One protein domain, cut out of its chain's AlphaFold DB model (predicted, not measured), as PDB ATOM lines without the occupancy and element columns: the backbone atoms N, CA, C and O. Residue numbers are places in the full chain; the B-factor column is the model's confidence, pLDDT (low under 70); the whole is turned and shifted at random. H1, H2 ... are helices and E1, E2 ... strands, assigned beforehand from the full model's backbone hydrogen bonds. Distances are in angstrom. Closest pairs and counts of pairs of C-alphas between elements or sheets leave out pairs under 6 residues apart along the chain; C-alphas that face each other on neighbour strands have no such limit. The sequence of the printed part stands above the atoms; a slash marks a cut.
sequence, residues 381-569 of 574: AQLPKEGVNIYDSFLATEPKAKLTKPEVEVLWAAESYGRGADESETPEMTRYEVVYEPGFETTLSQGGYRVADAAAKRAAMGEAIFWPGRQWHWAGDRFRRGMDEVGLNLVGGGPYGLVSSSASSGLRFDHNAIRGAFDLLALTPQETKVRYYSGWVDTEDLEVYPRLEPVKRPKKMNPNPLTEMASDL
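Overview. This is residues 381 to 569 of the 574 residues of an uncharacterized protein of Leptolyngbya foveolarum (UniProt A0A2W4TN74). The domain has little regular structure: its core is a sheet curled like part of a barrel, antiparallel in order E3, E4, E6, E5, with the small hairpin E1 and E2 near E6 and H2 grazing E5. Of 189 printed residues, 67 are in named elements, E1 E2 E3 E4 H1 E5 E6 E7 H2, class mixed. It is compact, radius of gyration of the C-alphas 17.8 A, spanning 48 by 48 by 27 A.

Along the chain. E3, residues 407 to 416, begins at C-alpha 407 (-38.427, 40.194, 6.933) and is 25.2 A long; E4 is 429 to 444, 24.8 A; E6 528 to 538, 28.3 A; E5 517 to 523. E1 is 388 to 390, E2 401 to 403, E7 548 to 550, H1 454 to 459; H2, 561 to 568, ends at C-alpha 568 (-8.860, 39.502, 36.221).

Arrangement. E4 bends by 111 degrees at residue 437. N 442 and O 530 of neighbours E4 and E6 are 2.9 A apart, within hydrogen-bond range. H1 is not on the sheet.

Size, cuts and confidence. The printed part has no cut; links E3 to E4 and H1 to E5 are long. pLDDT is under 70 in 49 residues, among them 499 to 515.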
ATOM      1  N   ALA A 381     -34.537  37.487   3.836       94.94
ATOM      2  CA  ALA A 381     -35.681  36.649   3.505       94.94
ATOM      3  C   ALA A 381     -36.979  37.305   3.979       94.94
ATOM      4  O   ALA A 381     -37.039  37.890   5.067       94.94
ATOM      5  N   GLN A 382     -38.030  37.197   3.168       94.12
ATOM      6  CA  GLN A 382     -39.384  37.519   3.615       94.12
ATOM      7  C   GLN A 382     -39.918  36.363   4.450       94.12
ATOM      8  O   GLN A 382     -39.735  35.202   4.099       94.12
ATOM      9  N   LEU A 383     -40.587  36.686   5.551       92.81
ATOM     10  CA  LEU A 383     -41.174  35.679   6.422       92.81
ATOM     11  C   LEU A 383     -42.670  35.505   6.120       92.81
ATOM     12  O   LEU A 383     -43.370  36.497   5.877       92.81
ATOM     13  N   PRO A 384     -43.197  34.268   6.203       92.38
ATOM     14  CA  PRO A 384     -44.632  34.008   6.199       92.38
ATOM     15  C   PRO A 384     -45.374  34.841   7.254       92.38
ATOM     16  O   PRO A 384     -44.837  35.160   8.318       92.38
ATOM     17  N   LYS A 385     -46.643  35.178   6.994       90.75
ATOM     18  CA  LYS A 385     -47.445  36.060   7.872       90.75
ATOM     19  C   LYS A 385     -47.657  35.478   9.265       90.75
ATOM     20  O   LYS A 385     -47.767  36.211  10.245       90.75
ATOM     21  N   GLU A 386     -47.756  34.163   9.344       91.81
ATOM     22  CA  GLU A 386     -47.846  33.395  10.572       91.81
ATOM     23  C   GLU A 386     -46.548  33.457  11.388       91.81
ATOM     24  O   GLU A 386     -46.605  33.233  12.598       91.81
ATOM     25  N   GLY A 387     -45.418  33.797  10.766       92.69
ATOM     26  CA  GLY A 387     -44.076  33.745  11.331       92.69
ATOM     27  C   GLY A 387     -43.465  32.345  11.294       92.69
ATOM     28  O   GLY A 387     -44.168  31.349  11.127       92.69
ATOM     29  N   VAL A 388     -42.159  32.269  11.535       94.75
ATOM     30  CA  VAL A 388     -41.382  31.019  11.540       94.75
ATOM     31  C   VAL A 388     -40.943  30.648  12.950       94.75
ATOM     32  O   VAL A 388     -40.757  31.514  13.808       94.75
ATOM     33  N   ASN A 389     -40.799  29.355  13.216       95.69
ATOM     34  CA  ASN A 389     -40.230  28.876  14.471       95.69
ATOM     35  C   ASN A 389     -38.744  29.231  14.541       95.69
ATOM     36  O   ASN A 389     -38.044  29.094  13.543       95.69
ATOM     37  N   ILE A 390     -38.271  29.663  15.713       94.00
ATOM     38  CA  ILE A 390     -36.850  29.941  15.931       94.00
ATOM     39  C   ILE A 390     -36.262  29.030  17.005       94.00
ATOM     40  O   ILE A 390     -36.823  28.859  18.095       94.00
ATOM     41  N   TYR A 391     -35.108  28.468  16.679       91.81
ATOM     42  CA  TYR A 391     -34.325  27.554  17.496       91.81
ATOM     43  C   TYR A 391     -33.066  28.276  18.004       91.81
ATOM     44  O   TYR A 391     -32.469  29.083  17.295       91.81
ATOM     45  N   ASP A 392     -32.658  28.023  19.243       87.00
ATOM     46  CA  ASP A 392     -31.463  28.633  19.851       87.00
ATOM     47  C   ASP A 392     -30.152  27.990  19.352       87.00
ATOM     48  O   ASP A 392     -29.119  28.651  19.199       87.00
ATOM     49  N   SER A 393     -30.208  26.706  19.006       83.56
ATOM     50  CA  SER A 393     -29.093  25.931  18.460       83.56
ATOM     51  C   SER A 393     -29.468  25.265  17.141       83.56
ATOM     52  O   SER A 393     -30.626  24.884  16.945       83.56
ATOM     53  N   PHE A 394     -28.480  25.065  16.264       82.06
ATOM     54  CA  PHE A 394     -28.662  24.358  14.999       82.06
ATOM     55  C   PHE A 394     -29.269  22.974  15.229       82.06
ATOM     56  O   PHE A 394     -30.167  22.563  14.505       82.06
ATOM     57  N   LEU A 395     -28.841  22.294  16.298       81.19
ATOM     58  CA  LEU A 395     -29.245  20.930  16.642       81.19
ATOM     59  C   LEU A 395     -30.497  20.853  17.537       81.19
ATOM     60  O   LEU A 395     -30.877  19.760  17.956       81.19
ATOM     61  N   ALA A 396     -31.129  21.981  17.879       85.38
ATOM     62  CA  ALA A 396     -32.296  21.969  18.755       85.38
ATOM     63  C   ALA A 396     -33.517  21.364  18.045       85.38
ATOM     64  O   ALA A 396     -33.885  21.771  16.941       85.38
ATOM     65  N   THR A 397     -34.177  20.415  18.707       86.44
ATOM     66  CA  THR A 397     -35.377  19.736  18.191       86.44
ATOM     67  C   THR A 397     -36.672  20.475  18.523       86.44
ATOM     68  O   THR A 397     -37.691  20.243  17.883       86.44
ATOM     69  N   GLU A 398     -36.650  21.369  19.515       90.75
ATOM     70  CA  GLU A 398     -37.811  22.152  19.948       90.75
ATOM     71  C   GLU A 398     -37.560  23.651  19.748       90.75
ATOM     72  O   GLU A 398     -36.485  24.140  20.116       90.75
ATOM     73  N   PRO A 399     -38.534  24.402  19.207       94.12
ATOM     74  CA  PRO A 399     -38.387  25.839  19.037       94.12
ATOM     75  C   PRO A 399     -38.457  26.563  20.384       94.12
ATOM     76  O   PRO A 399     -39.215  26.191  21.281       94.12
ATOM     77  N   LYS A 400     -37.689  27.646  20.519       94.31
ATOM     78  CA  LYS A 400     -37.694  28.504  21.714       94.31
ATOM     79  C   LYS A 400     -38.660  29.674  21.605       94.31
ATOM     80  O   LYS A 400     -39.118  30.182  22.627       94.31
ATOM     81  N   ALA A 401     -38.949  30.119  20.388       94.62
ATOM     82  CA  ALA A 401     -39.870  31.214  20.129       94.62
ATOM     83  C   ALA A 401     -40.426  31.139  18.698       94.62
ATOM     84  O   ALA A 401     -40.124  30.218  17.937       94.62
ATOM     85  N   LYS A 402     -41.221  32.149  18.333       94.56
ATOM     86  CA  LYS A 402     -41.696  32.380  16.970       94.56
ATOM     87  C   LYS A 402     -41.260  33.764  16.495       94.56
ATOM     88  O   LYS A 402     -41.495  34.754  17.188       94.56
ATOM     89  N   LEU A 403     -40.641  33.837  15.323       93.62
ATOM     90  CA  LEU A 403     -40.226  35.074  14.678       93.62
ATOM     91  C   LEU A 403     -41.337  35.572  13.747       93.62
ATOM     92  O   LEU A 403     -41.673  34.917  12.768       93.62
ATOM     93  N   THR A 404     -41.905  36.739  14.056       92.44
ATOM     94  CA  THR A 404     -43.096  37.287  13.372       92.44
ATOM     95  C   THR A 404     -42.835  38.606  12.641       92.44
ATOM     96  O   THR A 404     -43.770  39.350  12.340       92.44
ATOM     97  N   LYS A 405     -41.565  38.970  12.425       91.69
ATOM     98  CA  LYS A 405     -41.220  40.137  11.600       91.69
ATOM     99  C   LYS A 405     -41.574  39.838  10.132       91.69
ATOM    100  O   LYS A 405     -41.589  38.671   9.772       91.69
ATOM    101  N   PRO A 406     -41.859  40.843   9.287       93.12
ATOM    102  CA  PRO A 406     -42.141  40.604   7.866       93.12
ATOM    103  C   PRO A 406     -40.899  40.177   7.067       93.12
ATOM    104  O   PRO A 406     -41.025  39.530   6.034       93.12
ATOM    105  N   GLU A 407     -39.710  40.540   7.539       94.25
ATOM    106  CA  GLU A 407     -38.427  40.194   6.933       94.25
ATOM    107  C   GLU A 407     -37.400  39.900   8.026       94.25
ATOM    108  O   GLU A 407     -37.520  40.379   9.165       94.25
ATOM    109  N   VAL A 408     -36.385  39.118   7.673       94.88
ATOM    110  CA  VAL A 408     -35.241  38.838   8.534       94.88
ATOM    111  C   VAL A 408     -33.954  38.814   7.720       94.88
ATOM    112  O   VAL A 408     -33.939  38.392   6.565       94.88
ATOM    113  N   GLU A 409     -32.874  39.279   8.336       94.25
ATOM    114  CA  GLU A 409     -31.531  39.092   7.806       94.25
ATOM    115  C   GLU A 409     -31.066  37.656   8.063       94.25
ATOM    116  O   GLU A 409     -31.121  37.167   9.197       94.25
ATOM    117  N   VAL A 410     -30.609  37.010   6.998       93.00
ATOM    118  CA  VAL A 410     -30.025  35.675   6.999       93.00
ATOM    119  C   VAL A 410     -28.512  35.822   7.037       93.00
ATOM    120  O   VAL A 410     -27.923  36.497   6.196       93.00
ATOM    121  N   LEU A 411     -27.896  35.200   8.033       88.94
ATOM    122  CA  LEU A 411     -26.464  35.270   8.286       88.94
ATOM    123  C   LEU A 411     -25.703  34.167   7.543       88.94
ATOM    124  O   LEU A 411     -24.602  34.420   7.068       88.94
ATOM    125  N   TRP A 412     -26.267  32.953   7.477       85.50
ATOM    126  CA  TRP A 412     -25.624  31.767   6.892       85.50
ATOM    127  C   TRP A 412     -26.593  30.573   6.789       85.50
ATOM    128  O   TRP A 412     -27.724  30.660   7.271       85.50
ATOM    129  N   ALA A 413     -26.141  29.438   6.239       86.00
ATOM    130  CA  ALA A 413     -26.848  28.154   6.212       86.00
ATOM    131  C   ALA A 413     -25.978  26.961   6.646       86.00
ATOM    132  O   ALA A 413     -24.804  26.869   6.297       86.00
ATOM    133  N   ALA A 414     -26.563  26.005   7.363       82.94
ATOM    134  CA  ALA A 414     -25.878  24.777   7.760       82.94
ATOM    135  C   ALA A 414     -26.733  23.532   7.511       82.94
ATOM    136  O   ALA A 414     -27.964  23.588   7.543       82.94
ATOM    137  N   GLU A 415     -26.048  22.403   7.324       81.62
ATOM    138  CA  GLU A 415     -26.634  21.083   7.093       81.62
ATOM    139  C   GLU A 415     -26.180  20.075   8.146       81.62
ATOM    140  O   GLU A 415     -25.079  20.158   8.699       81.62
ATOM    141  N   SER A 416     -27.048  19.107   8.439       77.44
ATOM    142  CA  SER A 416     -26.722  17.968   9.290       77.44
ATOM    143  C   SER A 416     -27.021  16.665   8.565       77.44
ATOM    144  O   SER A 416     -28.079  16.521   7.957       77.44
ATOM    145  N   TYR A 417     -26.101  15.708   8.677       72.50
ATOM    146  CA  TYR A 417     -26.203  14.404   8.029       72.50
ATOM    147  C   TYR A 417     -26.437  13.279   9.051       72.50
ATOM    148  O   TYR A 417     -26.037  13.345  10.227       72.50
ATOM    149  N   GLY A 418     -27.126  12.234   8.598       61.56
ATOM    150  CA  GLY A 418     -27.390  11.003   9.340       61.56
ATOM    151  C   GLY A 418     -26.137  10.241   9.739       61.56
ATOM    152  O   GLY A 418     -25.113  10.308   9.073       61.56
ATOM    153  N   ARG A 419     -26.204   9.488  10.846       54.91
ATOM    154  CA  ARG A 419     -25.114   8.590  11.291       54.91
ATOM    155  C   ARG A 419     -25.313   7.134  10.824       54.91
ATOM    156  O   ARG A 419     -24.813   6.215  11.471       54.91
ATOM    157  N   GLY A 420     -26.104   6.921   9.771       50.66
ATOM    158  CA  GLY A 420     -26.465   5.598   9.249       50.66
ATOM    159  C   GLY A 420     -25.374   4.959   8.384       50.66
ATOM    160  O   GLY A 420     -24.526   5.651   7.839       50.66
ATOM    161  N   ALA A 421     -25.396   3.623   8.276       44.41
ATOM    162  CA  ALA A 421     -24.504   2.836   7.411       44.41
ATOM    163  C   ALA A 421     -24.806   2.993   5.907       44.41
ATOM    164  O   ALA A 421     -23.991   2.587   5.082       44.41
ATOM    165  N   ASP A 422     -25.952   3.591   5.585       48.41
ATOM    166  CA  ASP A 422     -26.243   4.160   4.279       48.41
ATOM    167  C   ASP A 422     -25.930   5.656   4.390       48.41
ATOM    168  O   ASP A 422     -26.676   6.408   5.020       48.41
ATOM    169  N   GLU A 423     -24.776   6.062   3.861       50.22
ATOM    170  CA  GLU A 423     -24.399   7.464   3.664       50.22
ATOM    171  C   GLU A 423     -25.411   8.079   2.682       50.22
ATOM    172  O   GLU A 423     -25.174   8.113   1.479       50.22
ATOM    173  N   SER A 424     -26.599   8.476   3.156       50.56
ATOM    174  CA  SER A 424     -27.524   9.214   2.299       50.56
ATOM    175  C   SER A 424     -26.874  10.550   1.964       50.56
ATOM    176  O   SER A 424     -26.587  11.336   2.865       50.56
ATOM    177  N   GLU A 425     -26.680  10.810   0.674       59.38
ATOM    178  CA  GLU A 425     -26.171  12.091   0.164       59.38
ATOM    179  C   GLU A 425     -27.127  13.261   0.468       59.38
ATOM    180  O   GLU A 425     -26.753  14.418   0.343       59.38
ATOM    181  N   THR A 426     -28.352  12.979   0.926       68.56
ATOM    182  CA  THR A 426     -29.326  13.993   1.336       68.56
ATOM    183  C   THR A 426     -29.170  14.381   2.815       68.56
ATOM    184  O   THR A 426     -29.195  13.485   3.672       68.56
ATOM    185  N   PRO A 427     -29.082  15.681   3.150       74.56
ATOM    186  CA  PRO A 427     -29.053  16.147   4.534       74.56
ATOM    187  C   PRO A 427     -30.367  15.821   5.265       74.56
ATOM    188  O   PRO A 427     -31.453  15.906   4.698       74.56
ATOM    189  N   GLU A 428     -30.282  15.463   6.551       77.75
ATOM    190  CA  GLU A 428     -31.461  15.243   7.411       77.75
ATOM    191  C   GLU A 428     -32.152  16.557   7.796       77.75
ATOM    192  O   GLU A 428     -33.327  16.563   8.156       77.75
ATOM    193  N   MET A 429     -31.395  17.655   7.804       83.44
ATOM    194  CA  MET A 429     -31.860  18.972   8.224       83.44
ATOM    195  C   MET A 429     -30.961  20.045   7.622       83.44
ATOM    196  O   MET A 429     -29.737  19.970   7.765       83.44
ATOM    197  N   THR A 430     -31.591  21.068   7.054       86.31
ATOM    198  CA  THR A 430     -30.949  22.297   6.587       86.31
ATOM    199  C   THR A 430     -31.612  23.471   7.294       86.31
ATOM    200  O   THR A 430     -32.839  23.540   7.383       86.31
ATOM    201  N   ARG A 431     -30.814  24.392   7.842       89.50
ATOM    202  CA  ARG A 431     -31.324  25.587   8.532       89.50
ATOM    203  C   ARG A 431     -30.552  26.830   8.141       89.50
ATOM    204  O   ARG A 431     -29.333  26.782   7.983       89.50
ATOM    205  N   TYR A 432     -31.263  27.948   8.092       91.56
ATOM    206  CA  TYR A 432     -30.666  29.275   8.035       91.56
ATOM    207  C   TYR A 432     -30.421  29.800   9.450       91.56
ATOM    208  O   TYR A 432     -31.297  29.717  10.315       91.56
ATOM    209  N   GLU A 433     -29.243  30.372   9.685       90.69
ATOM    210  CA  GLU A 433     -29.000  31.223  10.847       90.69
ATOM    211  C   GLU A 433     -29.497  32.638  10.521       90.69
ATOM    212  O   GLU A 433     -29.142  33.201   9.488       90.69
ATOM    213  N   VAL A 434     -30.315  33.229  11.390       93.56
ATOM    214  CA  VAL A 434     -30.967  34.524  11.159       93.56
ATOM    215  C   VAL A 434     -30.824  35.459  12.357       93.56
ATOM    216  O   VAL A 434     -30.687  35.015  13.500       93.56
ATOM    217  N   VAL A 435     -30.891  36.770  12.118       93.75
ATOM    218  CA  VAL A 435     -30.825  37.787  13.183       93.75
ATOM    219  C   VAL A 435     -32.048  37.716  14.104       93.75
ATOM    220  O   VAL A 435     -33.198  37.794  13.664       93.75
ATOM    221  N   TYR A 436     -31.802  37.674  15.416       93.88
ATOM    222  CA  TYR A 436     -32.834  37.621  16.449       93.88
ATOM    223  C   TYR A 436     -32.509  38.539  17.637       93.88
ATOM    224  O   TYR A 436     -31.787  38.180  18.562       93.88
ATOM    225  N   GLU A 437     -33.087  39.744  17.617       92.38
ATOM    226  CA  GLU A 437     -32.802  40.813  18.593       92.38
ATOM    227  C   GLU A 437     -33.113  40.508  20.067       92.38
ATOM    228  O   GLU A 437     -32.396  41.031  20.917       92.38
ATOM    229  N   PRO A 438     -34.137  39.708  20.436       93.81
ATOM    230  CA  PRO A 438     -34.294  39.311  21.837       93.81
ATOM    231  C   PRO A 438     -33.073  38.541  22.364       93.81
ATOM    232  O   PRO A 438     -32.744  38.651  23.545       93.81
ATOM    233  N   GLY A 439     -32.384  37.825  21.469       92.44
ATOM    234  CA  GLY A 439     -31.178  37.062  21.747       92.44
ATOM    235  C   GLY A 439     -31.400  35.845  22.642       92.44
ATOM    236  O   GLY A 439     -32.482  35.617  23.189       92.44
ATOM    237  N   PHE A 440     -30.337  35.064  22.803       90.12
ATOM    238  CA  PHE A 440     -30.273  33.930  23.716       90.12
ATOM    239  C   PHE A 440     -29.000  34.024  24.555       90.12
ATOM    240  O   PHE A 440     -27.931  34.369  24.051       90.12
ATOM    241  N   GLU A 441     -29.116  33.738  25.850       91.00
ATOM    242  CA  GLU A 441     -27.962  33.667  26.746       91.00
ATOM    243  C   GLU A 441     -27.408  32.253  26.808       91.00
ATOM    244  O   GLU A 441     -28.157  31.279  26.852       91.00
ATOM    245  N   THR A 442     -26.084  32.151  26.867       85.69
ATOM    246  CA  THR A 442     -25.406  30.872  27.019       85.69
ATOM    247  C   THR A 442     -24.107  31.018  27.805       85.69
ATOM    248  O   THR A 442     -23.498  32.094  27.829       85.69
ATOM    249  N   THR A 443     -23.683  29.928  28.440       87.19
ATOM    250  CA  THR A 443     -22.410  29.833  29.158       87.19
ATOM    251  C   THR A 443     -21.559  28.756  28.504       87.19
ATOM    252  O   THR A 443     -21.987  27.609  28.370       87.19
ATOM    253  N   LEU A 444     -20.352  29.132  28.098       84.38
ATOM    254  CA  LEU A 444     -19.332  28.239  27.575       84.38
ATOM    255  C   LEU A 444     -18.442  27.792  28.731       84.38
ATOM    256  O   LEU A 444     -18.006  28.617  29.533       84.38
ATOM    257  N   SER A 445     -18.099  26.505  28.768       82.69
ATOM    258  CA  SER A 445     -17.168  25.931  29.751       82.69
ATOM    259  C   SER A 445     -15.694  26.263  29.474       82.69
ATOM    260  O   SER A 445     -14.804  25.605  30.006       82.69
ATOM    261  N   GLN A 446     -15.432  27.217  28.580       81.56
ATOM    262  CA  GLN A 446     -14.104  27.708  28.248       81.56
ATOM    263  C   GLN A 446     -14.030  29.191  28.616       81.56
ATOM    264  O   GLN A 446     -14.876  29.981  28.193       81.56
ATOM    265  N   GLY A 447     -13.032  29.552  29.416       86.50
ATOM    266  CA  GLY A 447     -12.761  30.919  29.847       86.50
ATOM    267  C   GLY A 447     -11.649  31.606  29.053       86.50
ATOM    268  O   GLY A 447     -11.236  31.137  27.988       86.50
ATOM    269  N   GLY A 448     -11.159  32.725  29.583       88.75
ATOM    270  CA  GLY A 448     -10.072  33.508  28.996       88.75
ATOM    271  C   GLY A 448      -8.775  33.473  29.804       88.75
ATOM    272  O   GLY A 448      -8.769  33.209  31.005       88.75
ATOM    273  N   TYR A 449      -7.660  33.783  29.148       86.69
ATOM    274  CA  TYR A 449      -6.354  33.975  29.784       86.69
ATOM    275  C   TYR A 449      -5.494  34.942  28.968       86.69
ATOM    276  O   TYR A 449      -5.703  35.124  27.768       86.69
ATOM    277  N   ARG A 450      -4.500  35.566  29.597       84.62
ATOM    278  CA  ARG A 450      -3.550  36.446  28.911       84.62
ATOM    279  C   ARG A 450      -2.492  35.625  28.191       84.62
ATOM    280  O   ARG A 450      -1.938  34.676  28.738       84.62
ATOM    281  N   VAL A 451      -2.183  36.014  26.964       78.31
ATOM    282  CA  VAL A 451      -1.178  35.357  26.132       78.31
ATOM    283  C   VAL A 451       0.192  35.945  26.464       78.31
ATOM    284  O   VAL A 451       0.499  37.074  26.085       78.31
ATOM    285  N   ALA A 452       1.017  35.204  27.208       70.00
ATOM    286  CA  ALA A 452       2.345  35.670  27.617       70.00
ATOM    287  C   ALA A 452       3.423  35.461  26.535       70.00
ATOM    288  O   ALA A 452       4.264  36.339  26.332       70.00
ATOM    289  N   ASP A 453       3.376  34.332  25.824       72.62
ATOM    290  CA  ASP A 453       4.413  33.905  24.876       72.62
ATOM    291  C   ASP A 453       4.331  34.610  23.503       72.62
ATOM    292  O   ASP A 453       3.251  34.901  22.989       72.62
ATOM    293  N   ALA A 454       5.486  34.875  22.885       64.19
ATOM    294  CA  ALA A 454       5.587  35.611  21.624       64.19
ATOM    295  C   ALA A 454       5.092  34.826  20.396       64.19
ATOM    296  O   ALA A 454       4.603  35.438  19.443       64.19
ATOM    297  N   ALA A 455       5.214  33.495  20.385       62.44
ATOM    298  CA  ALA A 455       4.655  32.657  19.326       62.44
ATOM    299  C   ALA A 455       3.131  32.565  19.470       62.44
ATOM    300  O   ALA A 455       2.409  32.740  18.489       62.44
ATOM    301  N   ALA A 456       2.634  32.417  20.699       62.22
ATOM    302  CA  ALA A 456       1.201  32.434  20.975       62.22
ATOM    303  C   ALA A 456       0.554  33.794  20.643       62.22
ATOM    304  O   ALA A 456      -0.536  33.827  20.075       62.22
ATOM    305  N   LYS A 457       1.238  34.920  20.906       65.25
ATOM    306  CA  LYS A 457       0.785  36.257  20.474       65.25
ATOM    307  C   LYS A 457       0.709  36.373  18.955       65.25
ATOM    308  O   LYS A 457      -0.251  36.938  18.450       65.25
ATOM    309  N   ARG A 458       1.681  35.821  18.219       60.19
ATOM    310  CA  ARG A 458       1.633  35.776  16.747       60.19
ATOM    311  C   ARG A 458       0.445  34.958  16.242       60.19
ATOM    312  O   ARG A 458      -0.282  35.442  15.384       60.19
ATOM    313  N   ALA A 459       0.193  33.786  16.825       57.53
ATOM    314  CA  ALA A 459      -0.973  32.962  16.498       57.53
ATOM    315  C   ALA A 459      -2.313  33.639  16.851       57.53
ATOM    316  O   ALA A 459      -3.329  33.378  16.216       57.53
ATOM    317  N   ALA A 460      -2.318  34.528  17.845       57.22
ATOM    318  CA  ALA A 460      -3.466  35.348  18.218       57.22
ATOM    319  C   ALA A 460      -3.524  36.695  17.466       57.22
ATOM    320  O   ALA A 460      -4.247  37.590  17.884       57.22
ATOM    321  N   MET A 461      -2.746  36.875  16.390       58.62
ATOM    322  CA  MET A 461      -2.678  38.121  15.607       58.62
ATOM    323  C   MET A 461      -2.357  39.374  16.446       58.62
ATOM    324  O   MET A 461      -2.771  40.485  16.129       58.62
ATOM    325  N   GLY A 462      -1.588  39.203  17.521       60.12
ATOM    326  CA  GLY A 462      -1.220  40.266  18.454       60.12
ATOM    327  C   GLY A 462      -2.194  40.458  19.619       60.12
ATOM    328  O   GLY A 462      -1.892  41.259  20.504       60.12
ATOM    329  N   GLU A 463      -3.305  39.715  19.675       67.25
ATOM    330  CA  GLU A 463      -4.226  39.755  20.811       67.25
ATOM    331  C   GLU A 463      -3.527  39.284  22.089       67.25
ATOM    332  O   GLU A 463      -2.964  38.188  22.179       67.25
ATOM    333  N   ALA A 464      -3.574  40.130  23.115       77.06
ATOM    334  CA  ALA A 464      -2.964  39.843  24.408       77.06
ATOM    335  C   ALA A 464      -3.787  38.849  25.244       77.06
ATOM    336  O   ALA A 464      -3.366  38.487  26.343       77.06
ATOM    337  N   ILE A 465      -4.964  38.435  24.762       82.56
ATOM    338  CA  ILE A 465      -5.935  37.622  25.494       82.56
ATOM    339  C   ILE A 465      -6.458  36.520  24.580       82.56
ATOM    340  O   ILE A 465      -7.018  36.776  23.516       82.56
ATOM    341  N   PHE A 466      -6.333  35.280  25.032       83.88
ATOM    342  CA  PHE A 466      -7.102  34.179  24.490       83.88
ATOM    343  C   PHE A 466      -8.472  34.150  25.168       83.88
ATOM    344  O   PHE A 466      -8.561  34.251  26.389       83.88
ATOM    345  N   TRP A 467      -9.525  33.950  24.381       84.75
ATOM    346  CA  TRP A 467     -10.878  33.647  24.846       84.75
ATOM    347  C   TRP A 467     -11.688  33.022  23.693       84.75
ATOM    348  O   TRP A 467     -11.274  33.148  22.533       84.75
ATOM    349  N   PRO A 468     -12.836  32.366  23.956       80.56
ATOM    350  CA  PRO A 468     -13.602  31.672  22.915       80.56
ATOM    351  C   PRO A 468     -14.094  32.579  21.780       80.56
ATOM    352  O   PRO A 468     -14.181  32.148  20.636       80.56
ATOM    353  N   GLY A 469     -14.376  33.851  22.077       82.50
ATOM    354  CA  GLY A 469     -14.850  34.838  21.103       82.50
ATOM    355  C   GLY A 469     -13.746  35.602  20.366       82.50
ATOM    356  O   GLY A 469     -14.046  36.602  19.728       82.50
ATOM    357  N   ARG A 470     -12.479  35.166  20.421       80.19
ATOM    358  CA  ARG A 470     -11.332  35.874  19.805       80.19
ATOM    359  C   ARG A 470     -11.429  36.110  18.291       80.19
ATOM    360  O   ARG A 470     -10.651  36.883  17.755       80.19
ATOM    361  N   GLN A 471     -12.332  35.411  17.604       78.94
ATOM    362  CA  GLN A 471     -12.596  35.588  16.170       78.94
ATOM    363  C   GLN A 471     -13.627  36.691  15.877       78.94
ATOM    364  O   GLN A 471     -13.958  36.909  14.719       78.94
ATOM    365  N   TRP A 472     -14.165  37.357  16.902       85.94
ATOM    366  CA  TRP A 472     -15.068  38.494  16.760       85.94
ATOM    367  C   TRP A 472     -14.355  39.773  17.167       85.94
ATOM    368  O   TRP A 472     -13.576  39.798  18.123       85.94
ATOM    369  N   HIS A 473     -14.701  40.865  16.500       87.31
ATOM    370  CA  HIS A 473     -14.185  42.185  16.808       87.31
ATOM    371  C   HIS A 473     -15.231  43.043  17.526       87.31
ATOM    372  O   HIS A 473     -16.441  42.861  17.386       87.31
ATOM    373  N   TRP A 474     -14.768  44.016  18.307       90.12
ATOM    374  CA  TRP A 474     -15.648  44.981  18.959       90.12
ATOM    375  C   TRP A 474     -16.076  46.081  17.979       90.12
ATOM    376  O   TRP A 474     -15.257  46.900  17.569       90.12
ATOM    377  N   ALA A 475     -17.369  46.154  17.651       88.50
ATOM    378  CA  ALA A 475     -17.916  47.142  16.712       88.50
ATOM    379  C   ALA A 475     -18.389  48.450  17.384       88.50
ATOM    380  O   ALA A 475     -18.997  49.311  16.742       88.50
ATOM    381  N   GLY A 476     -18.122  48.615  18.685       88.50
ATOM    382  CA  GLY A 476     -18.501  49.796  19.468       88.50
ATOM    383  C   GLY A 476     -19.799  49.676  20.250       88.50
ATOM    384  O   GLY A 476     -20.064  50.517  21.103       88.50
ATOM    385  N   ASP A 477     -20.608  48.663  19.975       90.81
ATOM    386  CA  ASP A 477     -21.847  48.374  20.697       90.81
ATOM    387  C   ASP A 477     -21.960  46.901  21.091       90.81
ATOM    388  O   ASP A 477     -22.407  46.607  22.196       90.81
ATOM    389  N   ARG A 478     -21.533  46.008  20.198       92.12
ATOM    390  CA  ARG A 478     -21.524  44.554  20.346       92.12
ATOM    391  C   ARG A 478     -20.258  43.978  19.713       92.12
ATOM    392  O   ARG A 478     -19.628  44.631  18.872       92.12
ATOM    393  N   PHE A 479     -19.915  42.745  20.071       91.69
ATOM    394  CA  PHE A 479     -18.987  41.956  19.265       91.69
ATOM    395  C   PHE A 479     -19.673  41.539  17.973       91.69
ATOM    396  O   PHE A 479     -20.855  41.192  17.993       91.69
ATOM    397  N   ARG A 480     -18.945  41.600  16.861       88.94
ATOM    398  CA  ARG A 480     -19.433  41.247  15.529       88.94
ATOM    399  C   ARG A 480     -18.401  40.425  14.779       88.94
ATOM    400  O   ARG A 480     -17.215  40.470  15.103       88.94
ATOM    401  N   ARG A 481     -18.895  39.667  13.811       83.00
ATOM    402  CA  ARG A 481     -18.089  38.892  12.879       83.00
ATOM    403  C   ARG A 481     -18.838  38.804  11.562       83.00
ATOM    404  O   ARG A 481     -19.979  38.342  11.536       83.00
ATOM    405  N   GLY A 482     -18.220  39.320  10.517       78.19
ATOM    406  CA  GLY A 482     -18.627  39.127   9.142       78.19
ATOM    407  C   GLY A 482     -18.238  37.743   8.616       78.19
ATOM    408  O   GLY A 482     -17.574  36.958   9.298       78.19
ATOM    409  N   MET A 483     -18.707  37.419   7.420       73.88
ATOM    410  CA  MET A 483     -18.438  36.154   6.759       73.88
ATOM    411  C   MET A 483     -16.988  36.042   6.284       73.88
ATOM    412  O   MET A 483     -16.383  34.986   6.451       73.88
ATOM    413  N   ASP A 484     -16.412  37.109   5.725       78.62
ATOM    414  CA  ASP A 484     -15.038  37.090   5.201       78.62
ATOM    415  C   ASP A 484     -13.970  37.261   6.300       78.62
ATOM    416  O   ASP A 484     -12.770  37.128   6.056       78.62
ATOM    417  N   GLU A 485     -14.417  37.499   7.537       75.94
ATOM    418  CA  GLU A 485     -13.596  37.445   8.747       75.94
ATOM    419  C   GLU A 485     -13.276  36.011   9.167       75.94
ATOM    420  O   GLU A 485     -12.407  35.798  10.020       75.94
ATOM    421  N   VAL A 486     -13.975  35.024   8.596       64.19
ATOM    422  CA  VAL A 486     -13.768  33.627   8.937       64.19
ATOM    423  C   VAL A 486     -13.351  32.803   7.741       64.19
ATOM    424  O   VAL A 486     -13.985  32.787   6.693       64.19
ATOM    425  N   GLY A 487     -12.291  32.033   7.949       58.16
ATOM    426  CA  GLY A 487     -11.876  31.038   6.991       58.16
ATOM    427  C   GLY A 487     -12.918  29.948   6.794       58.16
ATOM    428  O   GLY A 487     -13.226  29.211   7.735       58.16
ATOM    429  N   LEU A 488     -13.414  29.812   5.558       59.06
ATOM    430  CA  LEU A 488     -14.083  28.594   5.096       59.06
ATOM    431  C   LEU A 488     -13.162  27.424   5.422       59.06
ATOM    432  O   LEU A 488     -11.992  27.478   5.061       59.06
ATOM    433  N   ASN A 489     -13.641  26.406   6.129       58.31
ATOM    434  CA  ASN A 489     -12.772  25.304   6.512       58.31
ATOM    435  C   ASN A 489     -13.237  23.979   5.940       58.31
ATOM    436  O   ASN A 489     -14.294  23.464   6.297       58.31
ATOM    437  N   LEU A 490     -12.389  23.436   5.076       56.06
ATOM    438  CA  LEU A 490     -12.647  22.238   4.297       56.06
ATOM    439  C   LEU A 490     -12.120  20.951   4.964       56.06
ATOM    440  O   LEU A 490     -12.501  19.868   4.533       56.06
ATOM    441  N   VAL A 491     -11.261  21.031   5.997       51.59
ATOM    442  CA  VAL A 491     -10.566  19.856   6.590       51.59
ATOM    443  C   VAL A 491     -10.566  19.781   8.131       51.59
ATOM    444  O   VAL A 491      -9.948  18.891   8.706       51.59
ATOM    445  N   GLY A 492     -11.325  20.643   8.814       44.00
ATOM    446  CA  GLY A 492     -11.517  20.653  10.269       44.00
ATOM    447  C   GLY A 492     -10.779  21.786  10.993       44.00
ATOM    448  O   GLY A 492      -9.645  21.628  11.428       44.00
ATOM    449  N   GLY A 493     -11.465  22.916  11.193       45.66
ATOM    450  CA  GLY A 493     -10.944  24.091  11.920       45.66
ATOM    451  C   GLY A 493     -11.618  25.430  11.569       45.66
ATOM    452  O   GLY A 493     -10.959  26.467  11.615       45.66
ATOM    453  N   GLY A 494     -12.875  25.400  11.110       46.72
ATOM    454  CA  GLY A 494     -13.596  26.569  10.584       46.72
ATOM    455  C   GLY A 494     -14.074  27.540  11.643       46.72
ATOM    456  O   GLY A 494     -13.565  27.499  12.767       46.72
ATOM    457  N   PRO A 495     -15.032  28.430  11.314       50.22
ATOM    458  CA  PRO A 495     -15.645  29.272  12.329       50.22
ATOM    459  C   PRO A 495     -16.138  28.357  13.436       50.22
ATOM    460  O   PRO A 495     -17.003  27.526  13.198       50.22
ATOM    461  N   TYR A 496     -15.586  28.493  14.636       60.41
ATOM    462  CA  TYR A 496     -16.177  27.859  15.801       60.41
ATOM    463  C   TYR A 496     -17.242  28.815  16.307       60.41
ATOM    464  O   TYR A 496     -16.922  29.911  16.763       60.41
ATOM    465  N   GLY A 497     -18.510  28.436  16.191       64.19
ATOM    466  CA  GLY A 497     -19.602  29.117  16.869       64.19
ATOM    467  C   GLY A 497     -19.425  29.084  18.390       64.19
ATOM    468  O   GLY A 497     -18.791  28.185  18.948       64.19
ATOM    469  N   LEU A 498     -20.019  30.057  19.083       70.25
ATOM    470  CA  LEU A 498     -20.078  30.061  20.545       70.25
ATOM    471  C   LEU A 498     -21.084  29.004  21.021       70.25
ATOM    472  O   LEU A 498     -22.280  29.272  21.118       70.25
ATOM    473  N   VAL A 499     -20.600  27.791  21.288       64.25
ATOM    474  CA  VAL A 499     -21.426  26.645  21.692       64.25
ATOM    475  C   VAL A 499     -21.272  26.343  23.184       64.25
ATOM    476  O   VAL A 499     -20.167  26.317  23.716       64.25
ATOM    477  N   SER A 500     -22.386  26.092  23.876       55.25
ATOM    478  CA  SER A 500     -22.398  25.695  25.297       55.25
ATOM    479  C   SER A 500     -22.213  24.203  25.534       55.25
ATOM    480  O   SER A 500     -22.116  23.769  26.682       55.25
ATOM    481  N   SER A 501     -22.215  23.385  24.481       51.38
ATOM    482  CA  SER A 501     -22.317  21.945  24.664       51.38
ATOM    483  C   SER A 501     -20.965  21.308  24.984       51.38
ATOM    484  O   SER A 501     -20.101  21.175  24.122       51.38
ATOM    485  N   SER A 502     -20.864  20.755  26.190       42.41
ATOM    486  CA  SER A 502     -19.999  19.614  26.518       42.41
ATOM    487  C   SER A 502     -20.494  18.292  25.896       42.41
ATOM    488  O   SER A 502     -19.941  17.226  26.166       42.41
ATOM    489  N   ALA A 503     -21.552  18.334  25.078       39.34
ATOM    490  CA  ALA A 503     -22.162  17.163  24.468       39.34
ATOM    491  C   ALA A 503     -21.310  16.653  23.298       39.34
ATOM    492  O   ALA A 503     -21.434  17.089  22.157       39.34
ATOM    493  N   SER A 504     -20.460  15.671  23.585       37.66
ATOM    494  CA  SER A 504     -19.820  14.829  22.583       37.66
ATOM    495  C   SER A 504     -20.846  13.871  21.959       37.66
ATOM    496  O   SER A 504     -20.855  12.676  22.256       37.66
ATOM    497  N   SER A 505     -21.738  14.356  21.095       35.84
ATOM    498  CA  SER A 505     -22.573  13.484  20.258       35.84
ATOM    499  C   SER A 505     -21.946  13.301  18.871       35.84
ATOM    500  O   SER A 505     -22.526  13.662  17.852       35.84
ATOM    501  N   GLY A 506     -20.745  12.720  18.816       47.06
ATOM    502  CA  GLY A 506     -20.099  12.350  17.550       47.06
ATOM    503  C   GLY A 506     -19.749  13.543  16.647       47.06
ATOM    504  O   GLY A 506     -19.219  14.525  17.140       47.06
ATOM    505  N   LEU A 507     -20.007  13.424  15.335       45.22
ATOM    506  CA  LEU A 507     -19.682  14.422  14.295       45.22
ATOM    507  C   LEU A 507     -20.746  15.535  14.131       45.22
ATOM    508  O   LEU A 507     -20.623  16.361  13.232       45.22
ATOM    509  N   ARG A 508     -21.804  15.560  14.958       52.38
ATOM    510  CA  ARG A 508     -22.837  16.610  14.920       52.38
ATOM    511  C   ARG A 508     -22.478  17.709  15.902       52.38
ATOM    512  O   ARG A 508     -22.512  17.478  17.109       52.38
ATOM    513  N   PHE A 509     -22.180  18.895  15.395       56.53
ATOM    514  CA  PHE A 509     -21.780  20.023  16.220       56.53
ATOM    515  C   PHE A 509     -22.538  21.288  15.819       56.53
ATOM    516  O   PHE A 509     -22.718  21.567  14.640       56.53
ATOM    517  N   ASP A 510     -22.896  22.106  16.807       58.84
ATOM    518  CA  ASP A 510     -23.408  23.472  16.606       58.84
ATOM    519  C   ASP A 510     -22.271  24.464  16.244       58.84
ATOM    520  O   ASP A 510     -22.456  25.678  16.262       58.84
ATOM    521  N   HIS A 511     -21.062  23.961  15.932       60.78
ATOM    522  CA  HIS A 511     -19.895  24.799  15.644       60.78
ATOM    523  C   HIS A 511     -20.037  25.589  14.342       60.78
ATOM    524  O   HIS A 511     -19.394  26.617  14.226       60.78
ATOM    525  N   ASN A 512     -20.910  25.183  13.412       61.38
ATOM    526  CA  ASN A 512     -21.103  25.863  12.124       61.38
ATOM    527  C   ASN A 512     -21.781  27.240  12.237       61.38
ATOM    528  O   ASN A 512     -21.986  27.907  11.227       61.38
ATOM    529  N   ALA A 513     -22.161  27.670  13.442       67.56
ATOM    530  CA  ALA A 513     -22.783  28.969  13.641       67.56
ATOM    531  C   ALA A 513     -21.781  30.113  13.400       67.56
ATOM    532  O   ALA A 513     -20.759  30.222  14.091       67.56
ATOM    533  N   ILE A 514     -22.113  31.028  12.485       68.25
ATOM    534  CA  ILE A 514     -21.345  32.261  12.292       68.25
ATOM    535  C   ILE A 514     -21.610  33.222  13.455       68.25
ATOM    536  O   ILE A 514     -20.678  33.915  13.863       68.25
ATOM    537  N   ARG A 515     -22.809  33.193  14.062       69.81
ATOM    538  CA  ARG A 515     -23.225  34.044  15.197       69.81
ATOM    539  C   ARG A 515     -22.852  35.509  14.940       69.81
ATOM    540  O   ARG A 515     -21.834  35.999  15.423       69.81
ATOM    541  N   GLY A 516     -23.694  36.219  14.189       71.25
ATOM    542  CA  GLY A 516     -23.380  37.558  13.668       71.25
ATOM    543  C   GLY A 516     -22.975  38.590  14.730       71.25
ATOM    544  O   GLY A 516     -21.943  39.244  14.587       71.25
ATOM    545  N   ALA A 517     -23.750  38.734  15.815       89.56
ATOM    546  CA  ALA A 517     -23.437  39.674  16.896       89.56
ATOM    547  C   ALA A 517     -23.757  39.125  18.293       89.56
ATOM    548  O   ALA A 517     -24.735  38.392  18.467       89.56
ATOM    549  N   PHE A 518     -22.983  39.528  19.306       91.62
ATOM    550  CA  PHE A 518     -23.231  39.165  20.706       91.62
ATOM    551  C   PHE A 518     -22.724  40.199  21.724       91.62
ATOM    552  O   PHE A 518     -21.838  41.007  21.439       91.62
ATOM    553  N   ASP A 519     -23.260  40.112  22.942       94.25
ATOM    554  CA  ASP A 519     -22.734  40.787  24.131       94.25
ATOM    555  C   ASP A 519     -21.898  39.820  24.971       94.25
ATOM    556  O   ASP A 519     -22.341  38.706  25.273       94.25
ATOM    557  N   LEU A 520     -20.707  40.256  25.385       93.50
ATOM    558  CA  LEU A 520     -19.917  39.565  26.403       93.50
ATOM    559  C   LEU A 520     -20.446  39.963  27.785       93.50
ATOM    560  O   LEU A 520     -20.309  41.115  28.192       93.50
ATOM    561  N   LEU A 521     -21.070  39.019  28.491       94.06
ATOM    562  CA  LEU A 521     -21.688  39.259  29.798       94.06
ATOM    563  C   LEU A 521     -20.720  38.989  30.953       94.06
ATOM    564  O   LEU A 521     -20.772  39.681  31.966       94.06
ATOM    565  N   ALA A 522     -19.862  37.977  30.812       93.31
ATOM    566  CA  ALA A 522     -18.803  37.665  31.765       93.31
ATOM    567  C   ALA A 522     -17.680  36.873  31.085       93.31
ATOM    568  O   ALA A 522     -17.944  36.033  30.223       93.31
ATOM    569  N   LEU A 523     -16.444  37.101  31.526       92.56
ATOM    570  CA  LEU A 523     -15.280  36.304  31.159       92.56
ATOM    571  C   LEU A 523     -14.479  36.004  32.424       92.56
ATOM    572  O   LEU A 523     -13.952  36.912  33.059       92.56
ATOM    573  N   THR A 524     -14.401  34.730  32.786       91.94
ATOM    574  CA  THR A 524     -13.553  34.236  33.875       91.94
ATOM    575  C   THR A 524     -12.524  33.262  33.300       91.94
ATOM    576  O   THR A 524     -12.579  32.943  32.109       91.94
ATOM    577  N   PRO A 525     -11.583  32.740  34.103       89.38
ATOM    578  CA  PRO A 525     -10.653  31.727  33.612       89.38
ATOM    579  C   PRO A 525     -11.331  30.385  33.286       89.38
ATOM    580  O   PRO A 525     -10.795  29.604  32.505       89.38
ATOM    581  N   GLN A 526     -12.507  30.108  33.862       88.56
ATOM    582  CA  GLN A 526     -13.215  28.831  33.707       88.56
ATOM    583  C   GLN A 526     -14.387  28.897  32.727       88.56
ATOM    584  O   GLN A 526     -14.732  27.885  32.127       88.56
ATOM    585  N   GLU A 527     -15.007  30.062  32.559       89.56
ATOM    586  CA  GLU A 527     -16.231  30.189  31.773       89.56
ATOM    587  C   GLU A 527     -16.336  31.526  31.040       89.56
ATOM    588  O   GLU A 527     -15.808  32.553  31.473       89.56
ATOM    589  N   THR A 528     -17.084  31.502  29.939       90.19
ATOM    590  CA  THR A 528     -17.479  32.692  29.181       90.19
ATOM    591  C   THR A 528     -18.996  32.732  29.098       90.19
ATOM    592  O   THR A 528     -19.614  31.783  28.617       90.19
ATOM    593  N   LYS A 529     -19.615  33.830  29.531       92.19
ATOM    594  CA  LYS A 529     -21.058  34.046  29.404       92.19
ATOM    595  C   LYS A 529     -21.334  35.080  28.323       92.19
ATOM    596  O   LYS A 529     -20.802  36.189  28.378       92.19
ATOM    597  N   VAL A 530     -22.206  34.745  27.378       91.75
ATOM    598  CA  VAL A 530     -22.571  35.630  26.263       91.75
ATOM    599  C   VAL A 530     -24.078  35.686  26.053       91.75
ATOM    600  O   VAL A 530     -24.804  34.762  26.425       91.75
ATOM    601  N   ARG A 531     -24.541  36.757  25.404       92.88
ATOM    602  CA  ARG A 531     -25.863  36.829  24.772       92.88
ATOM    603  C   ARG A 531     -25.687  37.020  23.274       92.88
ATOM    604  O   ARG A 531     -25.277  38.100  22.862       92.88
ATOM    605  N   TYR A 532     -25.992  36.007  22.468       90.69
ATOM    606  CA  TYR A 532     -25.931  36.117  21.008       90.69
ATOM    607  C   TYR A 532     -27.290  36.513  20.427       90.69
ATOM    608  O   TYR A 532     -28.339  36.156  20.962       90.69
ATOM    609  N   TYR A 533     -27.262  37.270  19.331       92.94
ATOM    610  CA  TYR A 533     -28.430  37.879  18.687       92.94
ATOM    611  C   TYR A 533     -28.786  37.191  17.368       92.94
ATOM    612  O   TYR A 533     -29.092  37.836  16.365       92.94
ATOM    613  N   SER A 534     -28.726  35.862  17.372       91.69
ATOM    614  CA  SER A 534     -29.092  35.014  16.244       91.69
ATOM    615  C   SER A 534     -29.833  33.764  16.707       91.69
ATOM    616  O   SER A 534     -29.749  33.371  17.870       91.69
ATOM    617  N   GLY A 535     -30.572  33.142  15.798       90.75
ATOM    618  CA  GLY A 535     -31.186  31.833  15.991       90.75
ATOM    619  C   GLY A 535     -31.363  31.131  14.653       90.75
ATOM    620  O   GLY A 535     -31.045  31.694  13.611       90.75
ATOM    621  N   TRP A 536     -31.858  29.904  14.681       91.69
ATOM    622  CA  TRP A 536     -31.988  29.062  13.499       91.69
ATOM    623  C   TRP A 536     -33.445  28.906  13.085       91.69
ATOM    624  O   TRP A 536     -34.324  28.844  13.944       91.69
ATOM    625  N   VAL A 537     -33.686  28.829  11.781       93.81
ATOM    626  CA  VAL A 537     -34.997  28.584  11.165       93.81
ATOM    627  C   VAL A 537     -34.838  27.531  10.068       93.81
ATOM    628  O   VAL A 537     -33.795  27.475   9.416       93.81
ATOM    629  N   ASP A 538     -35.846  26.687   9.875       91.38
ATOM    630  CA  ASP A 538     -35.837  25.689   8.799       91.38
ATOM    631  C   ASP A 538     -35.934  26.380   7.422       91.38
ATOM    632  O   ASP A 538     -36.533  27.454   7.301       91.38
ATOM    633  N   THR A 539     -35.301  25.809   6.391       85.38
ATOM    634  CA  THR A 539     -35.148  26.469   5.077       85.38
ATOM    635  C   THR A 539     -36.353  26.347   4.146       85.38
ATOM    636  O   THR A 539     -36.420  27.105   3.183       85.38
ATOM    637  N   GLU A 540     -37.286  25.426   4.413       76.75
ATOM    638  CA  GLU A 540     -38.292  24.932   3.449       76.75
ATOM    639  C   GLU A 540     -39.233  26.005   2.853       76.75
ATOM    640  O   GLU A 540     -39.862  25.743   1.834       76.75
ATOM    641  N   ASP A 541     -39.259  27.229   3.400       68.69
ATOM    642  CA  ASP A 541     -40.131  28.328   2.951       68.69
ATOM    643  C   ASP A 541     -39.415  29.683   2.764       68.69
ATOM    644  O   ASP A 541     -40.070  30.729   2.689       68.69
ATOM    645  N   LEU A 542     -38.077  29.715   2.736       88.88
ATOM    646  CA  LEU A 542     -37.325  30.974   2.726       88.88
ATOM    647  C   LEU A 542     -36.506  31.164   1.453       88.88
ATOM    648  O   LEU A 542     -35.475  30.534   1.247       88.88
ATOM    649  N   GLU A 543     -36.923  32.136   0.648       92.50
ATOM    650  CA  GLU A 543     -36.101  32.688  -0.423       92.50
ATOM    651  C   GLU A 543     -35.239  33.833   0.119       92.50
ATOM    652  O   GLU A 543     -35.754  34.844   0.615       92.50
ATOM    653  N   VAL A 544     -33.921  33.682   0.013       93.00
ATOM    654  CA  VAL A 544     -32.947  34.658   0.511       93.00
ATOM    655  C   VAL A 544     -32.421  35.494  -0.647       93.00
ATOM    656  O   VAL A 544     -32.018  34.944  -1.659       93.00
ATOM    657  N   TYR A 545     -32.372  36.815  -0.509       93.50
ATOM    658  CA  TYR A 545     -31.883  37.721  -1.551       93.50
ATOM    659  C   TYR A 545     -30.731  38.587  -1.025       93.50
ATOM    660  O   TYR A 545     -30.897  39.231   0.018       93.50
ATOM    661  N   PRO A 546     -29.585  38.672  -1.726       92.75
ATOM    662  CA  PRO A 546     -28.468  39.496  -1.286       92.75
ATOM    663  C   PRO A 546     -28.733  40.985  -1.532       92.75
ATOM    664  O   PRO A 546     -29.194  41.404  -2.599       92.75
ATOM    665  N   ARG A 547     -28.422  41.813  -0.532       91.12
ATOM    666  CA  ARG A 547     -28.600  43.270  -0.582       91.12
ATOM    667  C   ARG A 547     -27.432  43.987   0.075       91.12
ATOM    668  O   ARG A 547     -26.929  43.537   1.099       91.12
ATOM    669  N   LEU A 548     -27.047  45.132  -0.484       92.12
ATOM    670  CA  LEU A 548     -26.098  46.049   0.144       92.12
ATOM    671  C   LEU A 548     -26.843  47.131   0.927       92.12
ATOM    672  O   LEU A 548     -27.610  47.919   0.368       92.12
ATOM    673  N   GLU A 549     -26.578  47.209   2.227       91.94
ATOM    674  CA  GLU A 549     -27.186  48.177   3.134       91.94
ATOM    675  C   GLU A 549     -26.151  49.151   3.703       91.94
ATOM    676  O   GLU A 549     -25.074  48.726   4.125       91.94
ATOM    677  N   PRO A 550     -26.461  50.457   3.809       93.62
ATOM    678  CA  PRO A 550     -25.569  51.406   4.464       93.62
ATOM    679  C   PRO A 550     -25.244  50.982   5.899       93.62
ATOM    680  O   PRO A 550     -26.144  50.705   6.700       93.62
ATOM    681  N   VAL A 551     -23.963  51.010   6.264       91.75
ATOM    682  CA  VAL A 551     -23.552  50.666   7.628       91.75
ATOM    683  C   VAL A 551     -24.021  51.717   8.623       91.75
ATOM    684  O   VAL A 551     -23.688  52.902   8.534       91.75
ATOM    685  N   LYS A 552     -24.754  51.257   9.638       86.31
ATOM    686  CA  LYS A 552     -25.168  52.064  10.785       86.31
ATOM    687  C   LYS A 552     -24.150  51.896  11.904       86.31
ATOM    688  O   LYS A 552     -24.120  50.870  12.574       86.31
ATOM    689  N   ARG A 553     -23.325  52.921  12.110       80.50
ATOM    690  CA  ARG A 553     -22.399  52.972  13.247       80.50
ATOM    691  C   ARG A 553     -23.110  53.460  14.503       80.50
ATOM    692  O   ARG A 553     -23.967  54.347  14.398       80.50
ATOM    693  N   PRO A 554     -22.728  52.961  15.689       83.75
ATOM    694  CA  PRO A 554     -23.199  53.554  16.924       83.75
ATOM    695  C   PRO A 554     -22.743  55.018  16.985       83.75
ATOM    696  O   PRO A 554     -21.602  55.357  16.671       83.75
ATOM    697  N   LYS A 555     -23.651  55.920  17.379       81.75
ATOM    698  CA  LYS A 555     -23.341  57.361  17.502       81.75
ATOM    699  C   LYS A 555     -22.243  57.631  18.535       81.75
ATOM    700  O   LYS A 555     -21.562  58.650  18.454       81.75
ATOM    701  N   LYS A 556     -22.114  56.739  19.516       85.69
ATOM    702  CA  LYS A 556     -21.103  56.754  20.567       85.69
ATOM    703  C   LYS A 556     -20.556  55.337  20.704       85.69
ATOM    704  O   LYS A 556     -21.340  54.419  20.911       85.69
ATOM    705  N   MET A 557     -19.239  55.191  20.593       86.88
ATOM    706  CA  MET A 557     -18.558  53.923  20.844       86.88
ATOM    707  C   MET A 557     -18.548  53.665  22.352       86.88
ATOM    708  O   MET A 557     -18.058  54.498  23.120       86.88
ATOM    709  N   ASN A 558     -19.099  52.534  22.774       89.88
ATOM    710  CA  ASN A 558     -18.909  52.020  24.119       89.88
ATOM    711  C   ASN A 558     -17.488  51.429  24.237       89.88
ATOM    712  O   ASN A 558     -16.940  50.950  23.235       89.88
ATOM    713  N   PRO A 559     -16.870  51.471  25.431       89.44
ATOM    714  CA  PRO A 559     -15.607  50.782  25.677       89.44
ATOM    715  C   PRO A 559     -15.724  49.287  25.365       89.44
ATOM    716  O   PRO A 559     -16.784  48.701  25.576       89.44
ATOM    717  N   ASN A 560     -14.639  48.677  24.881       90.56
ATOM    718  CA  ASN A 560     -14.592  47.231  24.685       90.56
ATOM    719  C   ASN A 560     -14.663  46.538  26.063       90.56
ATOM    720  O   ASN A 560     -13.746  46.733  26.867       90.56
ATOM    721  N   PRO A 561     -15.702  45.731  26.356       90.31
ATOM    722  CA  PRO A 561     -15.854  45.085  27.662       90.31
ATOM    723  C   PRO A 561     -14.712  44.107  27.973       90.31
ATOM    724  O   PRO A 561     -14.390  43.895  29.140       90.31
ATOM    725  N   LEU A 562     -14.038  43.563  26.950       88.44
ATOM    726  CA  LEU A 562     -12.883  42.689  27.140       88.44
ATOM    727  C   LEU A 562     -11.735  43.412  27.853       88.44
ATOM    728  O   LEU A 562     -11.033  42.791  28.638       88.44
ATOM    729  N   THR A 563     -11.554  44.717  27.622       84.00
ATOM    730  CA  THR A 563     -10.475  45.496  28.249       84.00
ATOM    731  C   THR A 563     -10.609  45.541  29.769       84.00
ATOM    732  O   THR A 563      -9.604  45.438  30.468       84.00
ATOM    733  N   GLU A 564     -11.836  45.674  30.276       85.06
ATOM    734  CA  GLU A 564     -12.113  45.653  31.713       85.06
ATOM    735  C   GLU A 564     -11.954  44.235  32.267       85.06
ATOM    736  O   GLU A 564     -11.198  44.025  33.206       85.06
ATOM    737  N   MET A 565     -12.571  43.240  31.624       87.81
ATOM    738  CA  MET A 565     -12.543  41.850  32.099       87.81
ATOM    739  C   MET A 565     -11.140  41.220  32.053       87.81
ATOM    740  O   MET A 565     -10.838  40.296  32.804       87.81
ATOM    741  N   ALA A 566     -10.250  41.724  31.194       82.88
ATOM    742  CA  ALA A 566      -8.884  41.236  31.049       82.88
ATOM    743  C   ALA A 566      -8.012  41.404  32.299       82.88
ATOM    744  O   ALA A 566      -7.004  40.699  32.428       82.88
ATOM    745  N   SER A 567      -8.316  42.363  33.189       80.62
ATOM    746  CA  SER A 567      -7.547  42.586  34.428       80.62
ATOM    747  C   SER A 567      -7.515  41.356  35.319       80.62
ATOM    748  O   SER A 567      -6.503  41.106  35.970       80.62
ATOM    749  N   ASP A 568      -8.582  40.568  35.264       83.50
ATOM    750  CA  ASP A 568      -8.860  39.502  36.221       83.50
ATOM    751  C   ASP A 568      -8.456  38.118  35.682       83.50
ATOM    752  O   ASP A 568      -8.630  37.099  36.353       83.50
ATOM    753  N   LEU A 569      -7.889  38.071  34.469       87.12
ATOM    754  CA  LEU A 569      -7.468  36.838  33.808       87.12
ATOM    755  C   LEU A 569      -6.022  36.446  34.166       87.12
ATOM    756  O   LEU A 569      -5.146  37.313  34.245       87.12
TER     757      LEU A 569